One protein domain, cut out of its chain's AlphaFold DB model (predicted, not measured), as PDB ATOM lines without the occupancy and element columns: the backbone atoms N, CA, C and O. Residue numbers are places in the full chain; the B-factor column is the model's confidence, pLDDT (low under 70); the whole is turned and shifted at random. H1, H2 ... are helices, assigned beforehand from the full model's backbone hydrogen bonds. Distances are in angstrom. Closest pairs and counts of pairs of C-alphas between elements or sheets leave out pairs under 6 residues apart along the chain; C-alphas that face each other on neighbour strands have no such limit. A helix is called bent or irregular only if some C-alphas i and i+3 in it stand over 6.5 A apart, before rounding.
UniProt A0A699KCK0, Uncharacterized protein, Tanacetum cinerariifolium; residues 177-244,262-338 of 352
ATOM      1  N   LYS A 177     172.322 142.170  52.958       85.75
ATOM      2  CA  LYS A 177     173.018 140.882  52.841       85.75
ATOM      3  C   LYS A 177     174.467 140.971  53.331       85.75
ATOM      4  O   LYS A 177     174.881 140.126  54.119       85.75
ATOM      5  N   GLU A 178     175.201 142.001  52.910       85.50
ATOM      6  CA  GLU A 178     176.580 142.244  53.360       85.50
ATOM      7  C   GLU A 178     176.644 142.431  54.888       85.50
ATOM      8  O   GLU A 178     177.542 141.903  55.540       85.50
ATOM      9  N   GLN A 179     175.656 143.101  55.496       74.88
ATOM     10  CA  GLN A 179     175.577 143.225  56.957       74.88
ATOM     11  C   GLN A 179     175.307 141.890  57.666       74.88
ATOM     12  O   GLN A 179     175.894 141.638  58.717       74.88
ATOM     13  N   ILE A 180     174.438 141.031  57.120       74.81
ATOM     14  CA  ILE A 180     174.162 139.710  57.708       74.81
ATOM     15  C   ILE A 180     175.406 138.818  57.677       74.81
ATOM     16  O   ILE A 180     175.680 138.153  58.675       74.81
ATOM     17  N   GLU A 181     176.164 138.824  56.578       77.31
ATOM     18  CA  GLU A 181     177.404 138.040  56.465       77.31
ATOM     19  C   GLU A 181     178.424 138.461  57.541       77.31
ATOM     20  O   GLU A 181     178.997 137.606  58.212       77.31
ATOM     21  N   VAL A 182     178.563 139.763  57.820       70.19
ATOM     22  CA  VAL A 182     179.445 140.262  58.897       70.19
ATOM     23  C   VAL A 182     178.968 139.840  60.294       70.19
ATOM     24  O   VAL A 182     179.784 139.590  61.181       70.19
ATOM     25  N   VAL A 183     177.655 139.756  60.525       68.69
ATOM     26  CA  VAL A 183     177.100 139.359  61.833       68.69
ATOM     27  C   VAL A 183     177.269 137.857  62.096       68.69
ATOM     28  O   VAL A 183     177.451 137.469  63.253       68.69
ATOM     29  N   GLN A 184     177.264 137.012  61.061       61.00
ATOM     30  CA  GLN A 184     177.488 135.568  61.208       61.00
ATOM     31  C   GLN A 184     178.906 135.244  61.707       61.00
ATOM     32  O   GLN A 184     179.047 134.421  62.612       61.00
ATOM     33  N   ASP A 185     179.927 135.981  61.257       60.53
ATOM     34  CA  ASP A 185     181.308 135.833  61.750       60.53
ATOM     35  C   ASP A 185     181.443 136.155  63.254       60.53
ATOM     36  O   ASP A 185     182.256 135.567  63.970       60.53
ATOM     37  N   VAL A 186     180.607 137.054  63.787       59.84
ATOM     38  CA  VAL A 186     180.608 137.391  65.224       59.84
ATOM     39  C   VAL A 186     179.977 136.276  66.066       59.84
ATOM     40  O   VAL A 186     180.357 136.079  67.225       59.84
ATOM     41  N   GLN A 187     179.042 135.510  65.501       61.19
ATOM     42  CA  GLN A 187     178.397 134.405  66.206       61.19
ATOM     43  C   GLN A 187     179.343 133.204  66.390       61.19
ATOM     44  O   GLN A 187     179.272 132.542  67.428       61.19
ATOM     45  N   GLU A 188     180.286 132.979  65.467       62.00
ATOM     46  CA  GLU A 188     181.349 131.966  65.616       62.00
ATOM     47  C   GLU A 188     182.384 132.327  66.700       62.00
ATOM     48  O   GLU A 188     183.000 131.446  67.310       62.00
ATOM     49  N   LEU A 189     182.550 133.616  67.013       61.06
ATOM     50  CA  LEU A 189     183.486 134.066  68.046       61.06
ATOM     51  C   LEU A 189     182.971 133.822  69.474       61.06
ATOM     52  O   LEU A 189     183.766 133.646  70.402       61.06
ATOM     53  N   TYR A 190     181.651 133.773  69.680       68.25
ATOM     54  CA  TYR A 190     181.060 133.664  71.019       68.25
ATOM     55  C   TYR A 190     181.414 132.348  71.753       68.25
ATOM     56  O   TYR A 190     181.829 132.415  72.917       68.25
ATOM     57  N   PRO A 191     181.368 131.159  71.115       70.69
ATOM     58  CA  PRO A 191     181.868 129.921  71.716       70.69
ATOM     59  C   PRO A 191     183.356 129.983  72.091       70.69
ATOM     60  O   PRO A 191     183.727 129.531  73.175       70.69
ATOM     61  N   CYS A 192     184.198 130.598  71.253       68.06
ATOM     62  CA  CYS A 192     185.642 130.715  71.489       68.06
ATOM     63  C   CYS A 192     185.979 131.591  72.710       68.06
ATOM     64  O   CYS A 192     186.898 131.293  73.482       68.06
ATOM     65  N   PHE A 193     185.214 132.660  72.943       66.94
ATOM     66  CA  PHE A 193     185.378 133.477  74.146       66.94
ATOM     67  C   PHE A 193     184.953 132.729  75.412       66.94
ATOM     68  O   PHE A 193     185.651 132.795  76.428       66.94
ATOM     69  N   LEU A 194     183.849 131.980  75.361       70.19
ATOM     70  CA  LEU A 194     183.370 131.212  76.512       70.19
ATOM     71  C   LEU A 194     184.327 130.076  76.897       70.19
ATOM     72  O   LEU A 194     184.593 129.895  78.087       70.19
ATOM     73  N   THR A 195     184.904 129.362  75.924       66.56
ATOM     74  CA  THR A 195     185.924 128.331  76.190       66.56
ATOM     75  C   THR A 195     187.192 128.945  76.785       66.56
ATOM     76  O   THR A 195     187.729 128.424  77.767       66.56
ATOM     77  N   THR A 196     187.616 130.112  76.292       70.69
ATOM     78  CA  THR A 196     188.761 130.857  76.840       70.69
ATOM     79  C   THR A 196     188.522 131.292  78.292       70.69
ATOM     80  O   THR A 196     189.399 131.135  79.148       70.69
ATOM     81  N   ILE A 197     187.333 131.814  78.609       72.25
ATOM     82  CA  ILE A 197     186.970 132.236  79.971       72.25
ATOM     83  C   ILE A 197     186.903 131.029  80.917       72.25
ATOM     84  O   ILE A 197     187.435 131.093  82.030       72.25
ATOM     85  N   ALA A 198     186.297 129.920  80.482       69.50
ATOM     86  CA  ALA A 198     186.210 128.692  81.270       69.50
ATOM     87  C   ALA A 198     187.599 128.107  81.576       69.50
ATOM     88  O   ALA A 198     187.894 127.814  82.737       69.50
ATOM     89  N   GLY A 199     188.486 128.038  80.574       71.94
ATOM     90  CA  GLY A 199     189.870 127.589  80.746       71.94
ATOM     91  C   GLY A 199     190.654 128.463  81.730       71.94
ATOM     92  O   GLY A 199     191.283 127.951  82.657       71.94
ATOM     93  N   ARG A 200     190.550 129.795  81.614       72.44
ATOM     94  CA  ARG A 200     191.194 130.736  82.553       72.44
ATOM     95  C   ARG A 200     190.671 130.587  83.986       72.44
ATOM     96  O   ARG A 200     191.458 130.603  84.932       72.44
ATOM     97  N   ARG A 201     189.360 130.403  84.170       71.75
ATOM     98  CA  ARG A 201     188.747 130.209  85.497       71.75
ATOM     99  C   ARG A 201     189.166 128.888  86.142       71.75
ATOM    100  O   ARG A 201     189.422 128.852  87.350       71.75
ATOM    101  N   TRP A 202     189.257 127.824  85.346       76.31
ATOM    102  CA  TRP A 202     189.748 126.524  85.797       76.31
ATOM    103  C   TRP A 202     191.210 126.616  86.242       76.31
ATOM    104  O   TRP A 202     191.536 126.212  87.357       76.31
ATOM    105  N   ILE A 203     192.058 127.267  85.439       71.06
ATOM    106  CA  ILE A 203     193.459 127.539  85.773       71.06
ATOM    107  C   ILE A 203     193.573 128.246  87.130       71.06
ATOM    108  O   ILE A 203     194.286 127.769  88.007       71.06
ATOM    109  N   LEU A 204     192.850 129.345  87.349       73.62
ATOM    110  CA  LEU A 204     192.940 130.090  88.611       73.62
ATOM    111  C   LEU A 204     192.507 129.252  89.823       73.62
ATOM    112  O   LEU A 204     193.130 129.322  90.881       73.62
ATOM    113  N   SER A 205     191.473 128.425  89.664       75.06
ATOM    114  CA  SER A 205     190.910 127.632  90.761       75.06
ATOM    115  C   SER A 205     191.772 126.410  91.096       75.06
ATOM    116  O   SER A 205     192.059 126.151  92.266       75.06
ATOM    117  N   CYS A 206     192.214 125.666  90.079       73.81
ATOM    118  CA  CYS A 206     193.007 124.453  90.263       73.81
ATOM    119  C   CYS A 206     194.465 124.771  90.603       73.81
ATOM    120  O   CYS A 206     195.004 124.171  91.533       73.81
ATOM    121  N   ARG A 207     195.095 125.753  89.935       72.88
ATOM    122  CA  ARG A 207     196.500 126.108  90.214       72.88
ATOM    123  C   ARG A 207     196.687 126.629  91.635       72.88
ATOM    124  O   ARG A 207     197.662 126.256  92.279       72.88
ATOM    125  N   LEU A 208     195.742 127.419  92.155       77.69
ATOM    126  CA  LEU A 208     195.804 127.902  93.537       77.69
ATOM    127  C   LEU A 208     195.708 126.747  94.545       77.69
ATOM    128  O   LEU A 208     196.499 126.682  95.482       77.69
ATOM    129  N   ARG A 209     194.787 125.796  94.337       78.44
ATOM    130  CA  ARG A 209     194.646 124.611  95.204       78.44
ATOM    131  C   ARG A 209     195.894 123.729  95.179       78.44
ATOM    132  O   ARG A 209     196.385 123.344  96.236       78.44
ATOM    133  N   LEU A 210     196.437 123.460  93.992       75.75
ATOM    134  CA  LEU A 210     197.681 122.703  93.817       75.75
ATOM    135  C   LEU A 210     198.875 123.401  94.475       75.75
ATOM    136  O   LEU A 210     199.672 122.748  95.144       75.75
ATOM    137  N   MET A 211     198.979 124.726  94.347       77.69
ATOM    138  CA  MET A 211     200.019 125.508  95.014       77.69
ATOM    139  C   MET A 211     199.917 125.386  96.540       77.69
ATOM    140  O   MET A 211     200.932 125.152  97.194       77.69
ATOM    141  N   VAL A 212     198.711 125.496  97.108       79.81
ATOM    142  CA  VAL A 212     198.488 125.325  98.554       79.81
ATOM    143  C   VAL A 212     198.895 123.922  99.008       79.81
ATOM    144  O   VAL A 212     199.609 123.795 100.000       79.81
ATOM    145  N   ILE A 213     198.526 122.879  98.257       80.25
ATOM    146  CA  ILE A 213     198.931 121.495  98.543       80.25
ATOM    147  C   ILE A 213     200.459 121.352  98.503       80.25
ATOM    148  O   ILE A 213     201.037 120.852  99.465       80.25
ATOM    149  N   LYS A 214     201.135 121.851  97.457       78.12
ATOM    150  CA  LYS A 214     202.608 121.816  97.365       78.12
ATOM    151  C   LYS A 214     203.279 122.589  98.511       78.12
ATOM    152  O   LYS A 214     204.308 122.152  99.020       78.12
ATOM    153  N   CYS A 215     202.698 123.706  98.960       77.06
ATOM    154  CA  CYS A 215     203.202 124.443 100.123       77.06
ATOM    155  C   CYS A 215     203.061 123.623 101.411       77.06
ATOM    156  O   CYS A 215     204.028 123.497 102.156       77.06
ATOM    157  N   LEU A 216     201.902 123.002 101.643       79.12
ATOM    158  CA  LEU A 216     201.677 122.121 102.796       79.12
ATOM    159  C   LEU A 216     202.540 120.855 102.756       79.12
ATOM    160  O   LEU A 216     202.857 120.303 103.798       79.12
ATOM    161  N   GLN A 217     202.955 120.404 101.574       79.69
ATOM    162  CA  GLN A 217     203.874 119.274 101.424       79.69
ATOM    163  C   GLN A 217     205.341 119.651 101.653       79.69
ATOM    164  O   GLN A 217     206.168 118.765 101.854       79.69
ATOM    165  N   SER A 218     205.694 120.939 101.633       80.81
ATOM    166  CA  SER A 218     207.063 121.374 101.890       80.81
ATOM    167  C   SER A 218     207.352 121.312 103.394       80.81
ATOM    168  O   SER A 218     206.831 122.138 104.150       80.81
ATOM    169  N   PRO A 219     208.233 120.408 103.867       78.69
ATOM    170  CA  PRO A 219     208.562 120.323 105.289       78.69
ATOM    171  C   PRO A 219     209.212 121.614 105.798       78.69
ATOM    172  O   PRO A 219     209.040 121.969 106.958       78.69
ATOM    173  N   LYS A 220     209.903 122.364 104.926       81.81
ATOM    174  CA  LYS A 220     210.454 123.689 105.254       81.81
ATOM    175  C   LYS A 220     209.350 124.708 105.532       81.81
ATOM    176  O   LYS A 220     209.462 125.473 106.484       81.81
ATOM    177  N   TYR A 221     208.291 124.700 104.721       78.38
ATOM    178  CA  TYR A 221     207.142 125.581 104.907       78.38
ATOM    179  C   TYR A 221     206.359 125.207 106.167       78.38
ATOM    180  O   TYR A 221     206.083 126.076 106.985       78.38
ATOM    181  N   LEU A 222     206.069 123.916 106.372       83.88
ATOM    182  CA  LEU A 222     205.392 123.451 107.585       83.88
ATOM    183  C   LEU A 222     206.197 123.737 108.855       83.88
ATOM    184  O   LEU A 222     205.615 124.156 109.848       83.88
ATOM    185  N   ALA A 223     207.518 123.544 108.835       83.94
ATOM    186  CA  ALA A 223     208.371 123.844 109.983       83.94
ATOM    187  C   ALA A 223     208.393 125.346 110.300       83.94
ATOM    188  O   ALA A 223     208.290 125.730 111.463       83.94
ATOM    189  N   ALA A 224     208.487 126.196 109.274       79.94
ATOM    190  CA  ALA A 224     208.414 127.643 109.435       79.94
ATOM    191  C   ALA A 224     207.050 128.092 109.980       79.94
ATOM    192  O   ALA A 224     206.990 128.741 111.023       79.94
ATOM    193  N   LEU A 225     205.966 127.683 109.315       81.69
ATOM    194  CA  LEU A 225     204.598 128.030 109.683       81.69
ATOM    195  C   LEU A 225     204.244 127.507 111.078       81.69
ATOM    196  O   LEU A 225     203.720 128.248 111.902       81.69
ATOM    197  N   GLY A 226     204.563 126.244 111.362       86.75
ATOM    198  CA  GLY A 226     204.359 125.639 112.674       86.75
ATOM    199  C   GLY A 226     205.172 126.336 113.764       86.75
ATOM    200  O   GLY A 226     204.653 126.567 114.851       86.75
ATOM    201  N   GLY A 227     206.411 126.739 113.467       86.25
ATOM    202  CA  GLY A 227     207.247 127.509 114.385       86.25
ATOM    203  C   GLY A 227     206.694 128.906 114.680       86.25
ATOM    204  O   GLY A 227     206.717 129.337 115.830       86.25
ATOM    205  N   ASP A 228     206.178 129.609 113.671       79.31
ATOM    206  CA  ASP A 228     205.536 130.919 113.839       79.31
ATOM    207  C   ASP A 228     204.216 130.825 114.613       79.31
ATOM    208  O   ASP A 228     203.995 131.600 115.545       79.31
ATOM    209  N   ILE A 229     203.364 129.851 114.272       78.88
ATOM    210  CA  ILE A 229     202.109 129.580 114.988       78.88
ATOM    211  C   ILE A 229     202.410 129.207 116.443       78.88
ATOM    212  O   ILE A 229     201.797 129.767 117.348       78.88
ATOM    213  N   GLY A 230     203.384 128.322 116.674       85.81
ATOM    214  CA  GLY A 230     203.832 127.937 118.011       85.81
ATOM    215  C   GLY A 230     204.291 129.143 118.827       85.81
ATOM    216  O   GLY A 230     203.757 129.386 119.904       85.81
ATOM    217  N   ARG A 231     205.175 129.987 118.273       84.38
ATOM    218  CA  ARG A 231     205.610 131.233 118.933       84.38
ATOM    219  C   ARG A 231     204.453 132.180 119.252       84.38
ATOM    220  O   ARG A 231     204.470 132.833 120.295       84.38
ATOM    221  N   ALA A 232     203.472 132.296 118.358       76.19
ATOM    222  CA  ALA A 232     202.299 133.134 118.583       76.19
ATOM    223  C   ALA A 232     201.422 132.591 119.724       76.19
ATOM    224  O   ALA A 232     200.975 133.373 120.563       76.19
ATOM    225  N   ILE A 233     201.226 131.269 119.781       77.25
ATOM    226  CA  ILE A 233     200.504 130.590 120.866       77.25
ATOM    227  C   ILE A 233     201.247 130.775 122.191       77.25
ATOM    228  O   ILE A 233     200.644 131.264 123.143       77.25
ATOM    229  N   ASP A 234     202.546 130.479 122.239       84.56
ATOM    230  CA  ASP A 234     203.366 130.599 123.450       84.56
ATOM    231  C   ASP A 234     203.326 132.023 124.012       84.56
ATOM    232  O   ASP A 234     203.115 132.231 125.209       84.56
ATOM    233  N   LYS A 235     203.459 133.032 123.142       82.06
ATOM    234  CA  LYS A 235     203.384 134.438 123.554       82.06
ATOM    235  C   LYS A 235     201.977 134.833 124.006       82.06
ATOM    236  O   LYS A 235     201.840 135.584 124.973       82.06
ATOM    237  N   GLY A 236     200.935 134.333 123.341       78.06
ATOM    238  CA  GLY A 236     199.546 134.527 123.761       78.06
ATOM    239  C   GLY A 236     199.284 133.938 125.148       78.06
ATOM    240  O   GLY A 236     198.720 134.617 126.006       78.06
ATOM    241  N   MET A 237     199.776 132.722 125.401       80.19
ATOM    242  CA  MET A 237     199.701 132.062 126.707       80.19
ATOM    243  C   MET A 237     200.450 132.854 127.782       80.19
ATOM    244  O   MET A 237     199.879 133.148 128.828       80.19
ATOM    245  N   GLN A 238     201.691 133.274 127.521       79.50
ATOM    246  CA  GLN A 238     202.473 134.099 128.452       79.50
ATOM    247  C   GLN A 238     201.782 135.428 128.781       79.50
ATOM    248  O   GLN A 238     201.749 135.846 129.940       79.50
ATOM    249  N   SER A 239     201.206 136.083 127.772       75.31
ATOM    250  CA  SER A 239     200.500 137.356 127.946       75.31
ATOM    251  C   SER A 239     199.220 137.174 128.765       75.31
ATOM    252  O   SER A 239     198.953 137.966 129.665       75.31
ATOM    253  N   GLY A 240     198.463 136.101 128.512       72.75
ATOM    254  CA  GLY A 240     197.267 135.765 129.285       72.75
ATOM    255  C   GLY A 240     197.572 135.431 130.748       72.75
ATOM    256  O   GLY A 240     196.872 135.910 131.639       72.75
ATOM    257  N   LEU A 241     198.653 134.684 130.998       74.75
ATOM    258  CA  LEU A 241     199.138 134.399 132.352       74.75
ATOM    259  C   LEU A 241     199.585 135.677 133.082       74.75
ATOM    260  O   LEU A 241     199.242 135.869 134.244       74.75
ATOM    261  N   THR A 242     200.306 136.574 132.399       75.81
ATOM    262  CA  THR A 242     200.765 137.857 132.971       75.81
ATOM    263  C   THR A 242     199.598 138.783 133.316       75.81
ATOM    264  O   THR A 242     199.650 139.504 134.307       75.81
ATOM    265  N   ALA A 243     198.525 138.746 132.524       71.50
ATOM    266  CA  ALA A 243     197.297 139.493 132.776       71.50
ATOM    267  C   ALA A 243     196.403 138.862 133.867       71.50
ATOM    268  O   ALA A 243     195.258 139.285 134.031       71.50
ATOM    269  N   GLU A 244     196.906 137.852 134.592       72.25
ATOM    270  CA  GLU A 244     196.205 137.151 135.675       72.25
ATOM    271  C   GLU A 244     194.843 136.580 135.227       72.25
ATOM    272  O   GLU A 244     193.865 136.510 135.982       72.25
ATOM    273  N   PRO A 262     198.713 144.911 121.580       66.56
ATOM    274  CA  PRO A 262     199.032 145.591 120.326       66.56
ATOM    275  C   PRO A 262     200.215 144.931 119.595       66.56
ATOM    276  O   PRO A 262     200.333 145.043 118.371       66.56
ATOM    277  N   PHE A 263     201.064 144.188 120.318       67.69
ATOM    278  CA  PHE A 263     202.155 143.413 119.742       67.69
ATOM    279  C   PHE A 263     201.687 142.129 119.041       67.69
ATOM    280  O   PHE A 263     202.424 141.629 118.195       67.69
ATOM    281  N   ALA A 264     200.474 141.619 119.283       68.12
ATOM    282  CA  ALA A 264     199.921 140.493 118.523       68.12
ATOM    283  C   ALA A 264     199.690 140.871 117.052       68.12
ATOM    284  O   ALA A 264     200.018 140.105 116.144       68.12
ATOM    285  N   LYS A 265     199.222 142.102 116.799       71.56
ATOM    286  CA  LYS A 265     199.110 142.659 115.445       71.56
ATOM    287  C   LYS A 265     200.483 142.839 114.796       71.56
ATOM    288  O   LYS A 265     200.654 142.480 113.635       71.56
ATOM    289  N   ALA A 266     201.463 143.354 115.541       75.88
ATOM    290  CA  ALA A 266     202.834 143.508 115.047       75.88
ATOM    291  C   ALA A 266     203.479 142.151 114.711       75.88
ATOM    292  O   ALA A 266     204.102 142.006 113.664       75.88
ATOM    293  N   ASN A 267     203.258 141.135 115.547       74.12
ATOM    294  CA  ASN A 267     203.712 139.770 115.306       74.12
ATOM    295  C   ASN A 267     203.040 139.147 114.084       74.12
ATOM    296  O   ASN A 267     203.725 138.541 113.270       74.12
ATOM    297  N   TYR A 268     201.729 139.328 113.911       72.06
ATOM    298  CA  TYR A 268     201.031 138.880 112.707       72.06
ATOM    299  C   TYR A 268     201.620 139.529 111.447       72.06
ATOM    300  O   TYR A 268     201.947 138.830 110.492       72.06
ATOM    301  N   ILE A 269     201.841 140.847 111.465       76.69
ATOM    302  CA  ILE A 269     202.483 141.570 110.357       76.69
ATOM    303  C   ILE A 269     203.904 141.046 110.114       76.69
ATOM    304  O   ILE A 269     204.296 140.867 108.962       76.69
ATOM    305  N   SER A 270     204.662 140.749 111.172       79.56
ATOM    306  CA  SER A 270     206.007 140.171 111.078       79.56
ATOM    307  C   SER A 270     205.990 138.774 110.456       79.56
ATOM    308  O   SER A 270     206.805 138.496 109.580       79.56
ATOM    309  N   VAL A 271     205.058 137.904 110.855       74.12
ATOM    310  CA  VAL A 271     204.897 136.552 110.293       74.12
ATOM    311  C   VAL A 271     204.471 136.629 108.830       74.12
ATOM    312  O   VAL A 271     205.080 135.977 107.990       74.12
ATOM    313  N   VAL A 272     203.505 137.486 108.486       73.12
ATOM    314  CA  VAL A 272     203.097 137.720 107.090       73.12
ATOM    315  C   VAL A 272     204.262 138.264 106.259       73.12
ATOM    316  O   VAL A 272     204.476 137.799 105.144       73.12
ATOM    317  N   SER A 273     205.061 139.185 106.802       77.38
ATOM    318  CA  SER A 273     206.246 139.727 106.119       77.38
ATOM    319  C   SER A 273     207.338 138.671 105.940       77.38
ATOM    320  O   SER A 273     207.996 138.634 104.905       77.38
ATOM    321  N   THR A 274     207.507 137.779 106.919       75.94
ATOM    322  CA  THR A 274     208.470 136.671 106.854       75.94
ATOM    323  C   THR A 274     208.022 135.628 105.834       75.94
ATOM    324  O   THR A 274     208.823 135.215 105.004       75.94
ATOM    325  N   LEU A 275     206.734 135.267 105.820       70.31
ATOM    326  CA  LEU A 275     206.133 134.403 104.800       70.31
ATOM    327  C   LEU A 275     206.225 135.022 103.401       70.31
ATOM    328  O   LEU A 275     206.500 134.311 102.445       70.31
ATOM    329  N   HIS A 276     206.048 136.339 103.278       72.06
ATOM    330  CA  HIS A 276     206.223 137.062 102.017       72.06
ATOM    331  C   HIS A 276     207.689 137.073 101.552       72.06
ATOM    332  O   HIS A 276     207.961 136.962 100.361       72.06
ATOM    333  N   ALA A 277     208.643 137.202 102.479       75.31
ATOM    334  CA  ALA A 277     210.076 137.171 102.184       75.31
ATOM    335  C   ALA A 277     210.598 135.761 101.859       75.31
ATOM    336  O   ALA A 277     211.692 135.620 101.304       75.31
ATOM    337  N   MET A 278     209.842 134.708 102.187       69.62
ATOM    338  CA  MET A 278     210.143 133.369 101.696       69.62
ATOM    339  C   MET A 278     209.885 133.343 100.196       69.62
ATOM    340  O   MET A 278     208.748 133.278  99.741       69.62
ATOM    341  N   ASN A 279     210.965 133.364  99.417       67.19
ATOM    342  CA  ASN A 279     210.890 133.096  97.991       67.19
ATOM    343  C   ASN A 279     210.308 131.699  97.803       67.19
ATOM    344  O   ASN A 279     211.005 130.707  98.011       67.19
ATOM    345  N   PHE A 280     209.034 131.619  97.424       72.25
ATOM    346  CA  PHE A 280     208.411 130.374  97.008       72.25
ATOM    347  C   PHE A 280     209.024 130.008  95.657       72.25
ATOM    348  O   PHE A 280     208.671 130.631  94.653       72.25
ATOM    349  N   PRO A 281     209.925 129.009  95.579       75.25
ATOM    350  CA  PRO A 281     210.609 128.698  94.325       75.25
ATOM    351  C   PRO A 281     209.607 128.305  93.236       75.25
ATOM    352  O   PRO A 281     209.838 128.552  92.061       75.25
ATOM    353  N   LEU A 282     208.451 127.772  93.648       74.44
ATOM    354  CA  LEU A 282     207.325 127.461  92.781       74.44
ATOM    355  C   LEU A 282     206.662 128.709  92.174       74.44
ATOM    356  O   LEU A 282     206.310 128.677  91.002       74.44
ATOM    357  N   LEU A 283     206.502 129.806  92.928       75.25
ATOM    358  CA  LEU A 283     205.962 131.056  92.373       75.25
ATOM    359  C   LEU A 283     206.939 131.670  91.376       75.25
ATOM    360  O   LEU A 283     206.524 132.023  90.280       75.25
ATOM    361  N   ALA A 284     208.231 131.711  91.712       81.19
ATOM    362  CA  ALA A 284     209.264 132.192  90.797       81.19
ATOM    363  C   ALA A 284     209.343 131.335  89.517       81.19
ATOM    364  O   ALA A 284     209.478 131.865  88.416       81.19
ATOM    365  N   GLN A 285     209.192 130.009  89.635       81.31
ATOM    366  CA  GLN A 285     209.097 129.115  88.480       81.31
ATOM    367  C   GLN A 285     207.851 129.403  87.639       81.31
ATOM    368  O   GLN A 285     207.979 129.576  86.432       81.31
ATOM    369  N   LEU A 286     206.669 129.522  88.246       80.19
ATOM    370  CA  LEU A 286     205.440 129.854  87.516       80.19
ATOM    371  C   LEU A 286     205.519 131.228  86.837       80.19
ATOM    372  O   LEU A 286     205.077 131.371  85.702       80.19
ATOM    373  N   GLU A 287     206.115 132.220  87.498       82.19
ATOM    374  CA  GLU A 287     206.322 133.564  86.954       82.19
ATOM    375  C   GLU A 287     207.277 133.553  85.753       82.19
ATOM    376  O   GLU A 287     206.996 134.189  84.736       82.19
ATOM    377  N   SER A 288     208.353 132.760  85.814       87.62
ATOM    378  CA  SER A 288     209.271 132.574  84.680       87.62
ATOM    379  C   SER A 288     208.655 131.831  83.482       87.62
ATOM    380  O   SER A 288     209.206 131.903  82.389       87.62
ATOM    381  N   HIS A 289     207.499 131.176  83.661       82.88
ATOM    382  CA  HIS A 289     206.767 130.433  82.622       82.88
ATOM    383  C   HIS A 289     205.421 131.085  82.262       82.88
ATOM    384  O   HIS A 289     204.514 130.421  81.760       82.88
ATOM    385  N   LYS A 290     205.256 132.392  82.518       80.94
ATOM    386  CA  LYS A 290     203.998 133.113  82.242       80.94
ATOM    387  C   LYS A 290     203.584 133.096  80.761       80.94
ATOM    388  O   LYS A 290     202.390 133.136  80.475       80.94
ATOM    389  N   ASP A 291     204.564 133.009  79.861       83.00
ATOM    390  CA  ASP A 291     204.381 132.999  78.402       83.00
ATOM    391  C   ASP A 291     204.484 131.579  77.811       83.00
ATOM    392  O   ASP A 291     204.343 131.385  76.604       83.00
ATOM    393  N   SER A 292     204.738 130.568  78.649       82.56
ATOM    394  CA  SER A 292     204.801 129.171  78.221       82.56
ATOM    395  C   SER A 292     203.410 128.643  77.879       82.56
ATOM    396  O   SER A 292     202.391 129.105  78.405       82.56
ATOM    397  N   ASN A 293     203.351 127.641  76.999       79.06
ATOM    398  CA  ASN A 293     202.077 127.026  76.651       79.06
ATOM    399  C   ASN A 293     201.447 126.350  77.891       79.06
ATOM    400  O   ASN A 293     202.103 126.060  78.896       79.06
ATOM    401  N   ILE A 294     200.141 126.090  77.827       72.69
ATOM    402  CA  ILE A 294     199.406 125.526  78.964       72.69
ATOM    403  C   ILE A 294     199.952 124.158  79.407       72.69
ATOM    404  O   ILE A 294     199.911 123.871  80.602       72.69
ATOM    405  N   ALA A 295     200.482 123.348  78.486       76.75
ATOM    406  CA  ALA A 295     201.024 122.021  78.771       76.75
ATOM    407  C   ALA A 295     202.309 122.087  79.602       76.75
ATOM    408  O   ALA A 295     202.429 121.362  80.588       76.75
ATOM    409  N   ASP A 296     203.202 123.019  79.286       80.75
ATOM    410  CA  ASP A 296     204.439 123.233  80.039       80.75
ATOM    411  C   ASP A 296     204.129 123.690  81.472       80.75
ATOM    412  O   ASP A 296     204.674 123.156  82.442       80.75
ATOM    413  N   ILE A 297     203.170 124.614  81.637       81.31
ATOM    414  CA  ILE A 297     202.748 125.063  82.973       81.31
ATOM    415  C   ILE A 297     202.070 123.924  83.754       81.31
ATOM    416  O   ILE A 297     202.221 123.834  84.974       81.31
ATOM    417  N   MET A 298     201.323 123.043  83.081       76.44
ATOM    418  CA  MET A 298     200.752 121.852  83.718       76.44
ATOM    419  C   MET A 298     201.831 120.873  84.182       76.44
ATOM    420  O   MET A 298     201.737 120.378  85.305       76.44
ATOM    421  N   GLY A 299     202.870 120.642  83.375       82.69
ATOM    422  CA  GLY A 299     203.997 119.778  83.739       82.69
ATOM    423  C   GLY A 299     204.696 120.232  85.024       82.69
ATOM    424  O   GLY A 299     204.973 119.418  85.899       82.69
ATOM    425  N   LEU A 300     204.874 121.546  85.206       81.50
ATOM    426  CA  LEU A 300     205.445 122.126  86.435       81.50
ATOM    427  C   LEU A 300     204.574 121.904  87.684       81.50
ATOM    428  O   LEU A 300     205.059 121.863  88.822       81.50
ATOM    429  N   LEU A 301     203.261 121.783  87.496       75.31
ATOM    430  CA  LEU A 301     202.302 121.609  88.584       75.31
ATOM    431  C   LEU A 301     202.040 120.151  88.942       75.31
ATOM    432  O   LEU A 301     201.486 119.910  90.017       75.31
ATOM    433  N   TYR A 302     202.496 119.204  88.122       77.69
ATOM    434  CA  TYR A 302     202.360 117.782  88.398       77.69
ATOM    435  C   TYR A 302     202.946 117.447  89.783       77.69
ATOM    436  O   TYR A 302     203.974 117.999  90.204       77.69
ATOM    437  N   LEU A 303     202.226 116.619  90.543       69.12
ATOM    438  CA  LEU A 303     202.672 116.135  91.849       69.12
ATOM    439  C   LEU A 303     203.430 114.832  91.599       69.12
ATOM    440  O   LEU A 303     202.844 113.872  91.116       69.12
ATOM    441  N   GLU A 304     204.723 114.803  91.896       69.69
ATOM    442  CA  GLU A 304     205.555 113.617  91.692       69.69
ATOM    443  C   GLU A 304     205.684 112.811  92.998       69.69
ATOM    444  O   GLU A 304     205.834 113.388  94.079       69.69
ATOM    445  N   GLY A 305     205.610 111.477  92.907       74.12
ATOM    446  CA  GLY A 305     205.804 110.547  94.029       74.12
ATOM    447  C   GLY A 305     204.531 109.855  94.560       74.12
ATOM    448  O   GLY A 305     203.427 110.130  94.091       74.12
ATOM    449  N   PRO A 306     204.659 108.970  95.575       66.81
ATOM    450  CA  PRO A 306     203.591 108.068  96.056       66.81
ATOM    451  C   PRO A 306     202.350 108.775  96.633       66.81
ATOM    452  O   PRO A 306     201.321 108.153  96.879       66.81
ATOM    453  N   ILE A 307     202.423 110.090  96.843       60.44
ATOM    454  CA  ILE A 307     201.314 110.914  97.339       60.44
ATOM    455  C   ILE A 307     200.312 111.236  96.218       60.44
ATOM    456  O   ILE A 307     199.133 111.451  96.504       60.44
ATOM    457  N   ALA A 308     200.748 111.228  94.951       60.12
ATOM    458  CA  ALA A 308     199.867 111.424  93.799       60.12
ATOM    459  C   ALA A 308     198.799 110.320  93.685       60.12
ATOM    460  O   ALA A 308     197.699 110.586  93.208       60.12
ATOM    461  N   GLU A 309     199.101 109.113  94.174       62.53
ATOM    462  CA  GLU A 309     198.216 107.943  94.108       62.53
ATOM    463  C   GLU A 309     197.297 107.798  95.335       62.53
ATOM    464  O   GLU A 309     196.242 107.177  95.242       62.53
ATOM    465  N   ALA A 310     197.663 108.382  96.484       62.44
ATOM    466  CA  ALA A 310     196.961 108.180  97.760       62.44
ATOM    467  C   ALA A 310     195.993 109.315  98.163       62.44
ATOM    468  O   ALA A 310     195.209 109.151  99.097       62.44
ATOM    469  N   SER A 311     196.060 110.481  97.516       57.69
ATOM    470  CA  SER A 311     195.319 111.688  97.913       57.69
ATOM    471  C   SER A 311     194.145 111.994  96.972       57.69
ATOM    472  O   SER A 311     194.264 111.830  95.760       57.69
ATOM    473  N   GLU A 312     193.055 112.581  97.497       61.47
ATOM    474  CA  GLU A 312     192.003 113.261  96.705       61.47
ATOM    475  C   GLU A 312     192.574 114.288  95.696       61.47
ATOM    476  O   GLU A 312     191.908 114.658  94.729       61.47
ATOM    477  N   ALA A 313     193.836 114.705  95.863       62.91
ATOM    478  CA  ALA A 313     194.591 115.518  94.914       62.91
ATOM    479  C   ALA A 313     194.761 114.881  93.521       62.91
ATOM    480  O   ALA A 313     194.968 115.620  92.560       62.91
ATOM    481  N   GLY A 314     194.629 113.556  93.381       66.38
ATOM    482  CA  GLY A 314     194.606 112.887  92.075       66.38
ATOM    483  C   GLY A 314     193.447 113.358  91.184       66.38
ATOM    484  O   GLY A 314     193.615 113.471  89.974       66.38
ATOM    485  N   GLN A 315     192.305 113.743  91.772       67.31
ATOM    486  CA  GLN A 315     191.163 114.311  91.034       67.31
ATOM    487  C   GLN A 315     191.356 115.784  90.646       67.31
ATOM    488  O   GLN A 315     190.620 116.309  89.814       67.31
ATOM    489  N   LEU A 316     192.322 116.466  91.269       66.38
ATOM    490  CA  LEU A 316     192.688 117.850  90.959       66.38
ATOM    491  C   LEU A 316     193.811 117.930  89.918       66.38
ATOM    492  O   LEU A 316     194.177 119.038  89.518       66.38
ATOM    493  N   GLN A 317     194.368 116.786  89.498       68.19
ATOM    494  CA  GLN A 317     195.372 116.757  88.447       68.19
ATOM    495  C   GLN A 317     194.752 117.208  87.121       68.19
ATOM    496  O   GLN A 317     193.662 116.755  86.765       68.19
ATOM    497  N   PRO A 318     195.436 118.087  86.374       63.69
ATOM    498  CA  PRO A 318     195.050 118.402  85.010       63.69
ATOM    499  C   PRO A 318     195.020 117.124  84.164       63.69
ATOM    500  O   PRO A 318     196.078 116.586  83.844       63.69
ATOM    501  N   SER A 319     193.840 116.634  83.769       67.88
ATOM    502  CA  SER A 319     193.790 115.732  82.616       67.88
ATOM    503  C   SER A 319     193.849 116.589  81.347       67.88
ATOM    504  O   SER A 319     193.047 117.523  81.213       67.88
ATOM    505  N   PRO A 320     194.741 116.272  80.389       63.16
ATOM    506  CA  PRO A 320     194.729 116.892  79.068       63.16
ATOM    507  C   PRO A 320     193.342 116.841  78.411       63.16
ATOM    508  O   PRO A 320     192.954 117.779  77.724       63.16
ATOM    509  N   GLU A 321     192.552 115.801  78.686       65.69
ATOM    510  CA  GLU A 321     191.213 115.611  78.118       65.69
ATOM    511  C   GLU A 321     190.166 116.554  78.726       65.69
ATOM    512  O   GLU A 321     189.217 116.927  78.046       65.69
ATOM    513  N   GLN A 322     190.335 116.987  79.981       61.84
ATOM    514  CA  GLN A 322     189.415 117.929  80.640       61.84
ATOM    515  C   GLN A 322     189.604 119.378  80.170       61.84
ATOM    516  O   GLN A 322     188.705 120.204  80.331       61.84
ATOM    517  N   LEU A 323     190.767 119.692  79.595       58.06
ATOM    518  CA  LEU A 323     191.059 120.986  78.974       58.06
ATOM    519  C   LEU A 323     190.671 121.040  77.496       58.06
ATOM    520  O   LEU A 323     190.555 122.127  76.930       58.06
ATOM    521  N   MET A 324     190.448 119.882  76.879       58.38
ATOM    522  CA  MET A 324     189.950 119.771  75.518       58.38
ATOM    523  C   MET A 324     188.422 119.814  75.533       58.38
ATOM    524  O   MET A 324     187.760 118.781  75.576       58.38
ATOM    525  N   LEU A 325     187.838 121.013  75.487       56.75
ATOM    526  CA  LEU A 325     186.424 121.130  75.134       56.75
ATOM    527  C   LEU A 325     186.282 120.823  73.637       56.75
ATOM    528  O   LEU A 325     186.893 121.531  72.834       56.75
ATOM    529  N   PRO A 326     185.507 119.798  73.233       56.22
ATOM    530  CA  PRO A 326     185.243 119.545  71.827       56.22
ATOM    531  C   PRO A 326     184.479 120.745  71.270       56.22
ATOM    532  O   PRO A 326     183.312 120.962  71.601       56.22
ATOM    533  N   ILE A 327     185.139 121.549  70.442       54.84
ATOM    534  CA  ILE A 327     184.446 122.560  69.656       54.84
ATOM    535  C   ILE A 327     183.828 121.802  68.485       54.84
ATOM    536  O   ILE A 327     184.478 121.519  67.483       54.84
ATOM    537  N   HIS A 328     182.576 121.386  68.652       55.41
ATOM    538  CA  HIS A 328     181.809 120.838  67.547       55.41
ATOM    539  C   HIS A 328     181.449 121.986  66.607       55.41
ATOM    540  O   HIS A 328     180.596 122.815  66.927       55.41
ATOM    541  N   ARG A 329     182.119 122.041  65.454       52.81
ATOM    542  CA  ARG A 329     181.702 122.897  64.348       52.81
ATOM    543  C   ARG A 329     180.385 122.331  63.811       52.81
ATOM    544  O   ARG A 329     180.319 121.153  63.471       52.81
ATOM    545  N   LEU A 330     179.319 123.128  63.831       52.91
ATOM    546  CA  LEU A 330     177.962 122.647  63.543       52.91
ATOM    547  C   LEU A 330     177.766 122.280  62.059       52.91
ATOM    548  O   LEU A 330     176.887 121.483  61.745       52.91
ATOM    549  N   GLU A 331     178.584 122.830  61.159       54.97
ATOM    550  CA  GLU A 331     178.362 122.733  59.707       54.97
ATOM    551  C   GLU A 331     179.162 121.630  59.014       54.97
ATOM    552  O   GLU A 331     178.692 121.075  58.023       54.97
ATOM    553  N   ASP A 332     180.277 121.200  59.597       51.19
ATOM    554  CA  ASP A 332     181.062 120.081  59.093       51.19
ATOM    555  C   ASP A 332     181.154 119.034  60.200       51.19
ATOM    556  O   ASP A 332     181.767 119.279  61.235       51.19
ATOM    557  N   GLN A 333     180.607 117.832  59.996       52.16
ATOM    558  CA  GLN A 333     180.725 116.692  60.932       52.16
ATOM    559  C   GLN A 333     182.179 116.188  61.124       52.16
ATOM    560  O   GLN A 333     182.417 115.049  61.529       52.16
ATOM    561  N   VAL A 334     183.174 117.017  60.825       51.94
ATOM    562  CA  VAL A 334     184.590 116.781  61.053       51.94
ATOM    563  C   VAL A 334     184.913 117.237  62.472       51.94
ATOM    564  O   VAL A 334     184.970 118.425  62.777       51.94
ATOM    565  N   VAL A 335     185.146 116.270  63.357       47.09
ATOM    566  CA  VAL A 335     185.699 116.534  64.690       47.09
ATOM    567  C   VAL A 335     187.136 117.022  64.507       47.09
ATOM    568  O   VAL A 335     188.063 116.218  64.392       47.09
ATOM    569  N   ILE A 336     187.337 118.339  64.456       50.59
ATOM    570  CA  ILE A 336     188.682 118.909  64.514       50.59
ATOM    571  C   ILE A 336     189.151 118.773  65.964       50.59
ATOM    572  O   ILE A 336     188.765 119.521  66.858       50.59
ATOM    573  N   ARG A 337     189.952 117.740  66.222       47.75
ATOM    574  CA  ARG A 337     190.632 117.538  67.502       47.75
ATOM    575  C   ARG A 337     191.786 118.541  67.581       47.75
ATOM    576  O   ARG A 337     192.909 118.221  67.204       47.75
ATOM    577  N   GLU A 338     191.502 119.777  67.975       47.91
ATOM    578  CA  GLU A 338     192.498 120.852  67.957       47.91
ATOM    579  C   GLU A 338     193.421 120.819  69.181       47.91
ATOM    580  O   GLU A 338     193.007 121.066  70.310       47.91
TER     581      GLU A 338
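AT A GLANCE: This is residues 177 to 244 and 262 to 338 of the 352 residues of an uncharacterized protein of Tanacetum cinerariifolium (UniProt A0A699KCK0). One very long helix, H1, meets a second, H2, at a wide corner, and these two make the length of the domain; H3 runs back beside H2. From there a train of short helices, H4 to H8, folds back beside the later part of H1, and a winding tail without named elements, residues 324 to 338, goes on toward the region of H1's first half, while residues 177 to 187 of H1 stick out free. The printed part has 145 residues with eight named helices, H1 to H8 in order along the chain, and no named strand; the class is all helix. The whole is extended, with a radius of gyration of the C-alphas of 23.9 A and spans of 85 by 41 by 28 A.

IN THESE COORDINATES: Find C-alpha 177 at (173.018, 140.882, 52.841); from there H1, residues 177 to 217, runs 61.5 A to C-alpha 217 at (203.874, 119.274, 101.424). H1 is neither bent nor irregular, but only just: C-alphas 188 and 191 are 6.5 A apart. After Ser 218 comes H2, residues 219 to 242, which covers 33.7 A. Beyond the cut, look at C-alpha 262 at (199.032, 145.591, 120.326), where H3, residues 262 to 277, begins; it is 22.8 A long. H4, residues 281 to 288, measures 10.5 A, and H5, residues 294 to 301, measures 10.8 A. Three very short helices follow: H6, residues 307 to 310, H7, residues 312 to 316, and H8, residues 320 to 323, which ends at C-alpha 323 at (191.059, 120.986, 78.974).

HOW THE PARTS SIT: Begin with H1, the hub, which touches H2, H5 and H7. H1 and H2 touch only at the corner by their link, and only just, with 3 pairs of C-alphas within 8 A; the closest, those of Leu 216 and Leu 222, are 6.2 A apart. Their lines stand at a steep tilt of 65 degrees, the same way. Go on to H2 and H3, which touch through residues 228 to 236 of H2 and 264 to 271 of H3, at a shallow tilt of 7 degrees, opposite ways; the closest C-alphas, those of Asp 228 and Val 271, are 6.7 A apart. H3 is apart from H1. H4 is close to H1 but not clearly touching, with the C-alphas of Met 211 and Leu 282 closest at 7.9 A. H4 is also close to H5 but not clearly touching, at 7.1 A between the C-alphas of Leu 286 and Ile 297. H5 only just touches residues 207 to 211 of H1, with 3 pairs of C-alphas within 8 A, closest at Leu 210 and Leu 301, 7.1 A; the tilt is a shallow 10 degrees, the same way. H7 only just touches residues 206 to 210 of H1, also with 3 such pairs, closest at the C-alphas of Cys 206 and Leu 316, 6.6 A. H6 is close to H7 but not clearly touching, with the C-alphas of Ala 308 and Gly 314 closest at 5.7 A, and it is apart from H1. H8 is close to H1 but not clearly touching, at 6.9 A between the C-alphas of Gly 199 and Leu 323. In the backbones of H2, H3, H4 and H5 every O i to N i+4 pair is within hydrogen-bond range; in H1 31 of 37 are, and in H7 0 of 1, beside 2 of 2 O i to N i+3 pairs, while H6 and H8 are too short for an O i to N i+4 pair.

THE WHOLE: The two C-alphas farthest apart, those of Lys 177 and Glu 244, are 86.1 A apart. Residues 245 to 261 are not printed, and C-alphas 244 and 262 lie 17.7 A apart across this cut. The links that are printed whole are tight. The mean pLDDT of the printed part is 71.7, and 52 residues are under 70, among them residues 183 to 190 and 306 to 338.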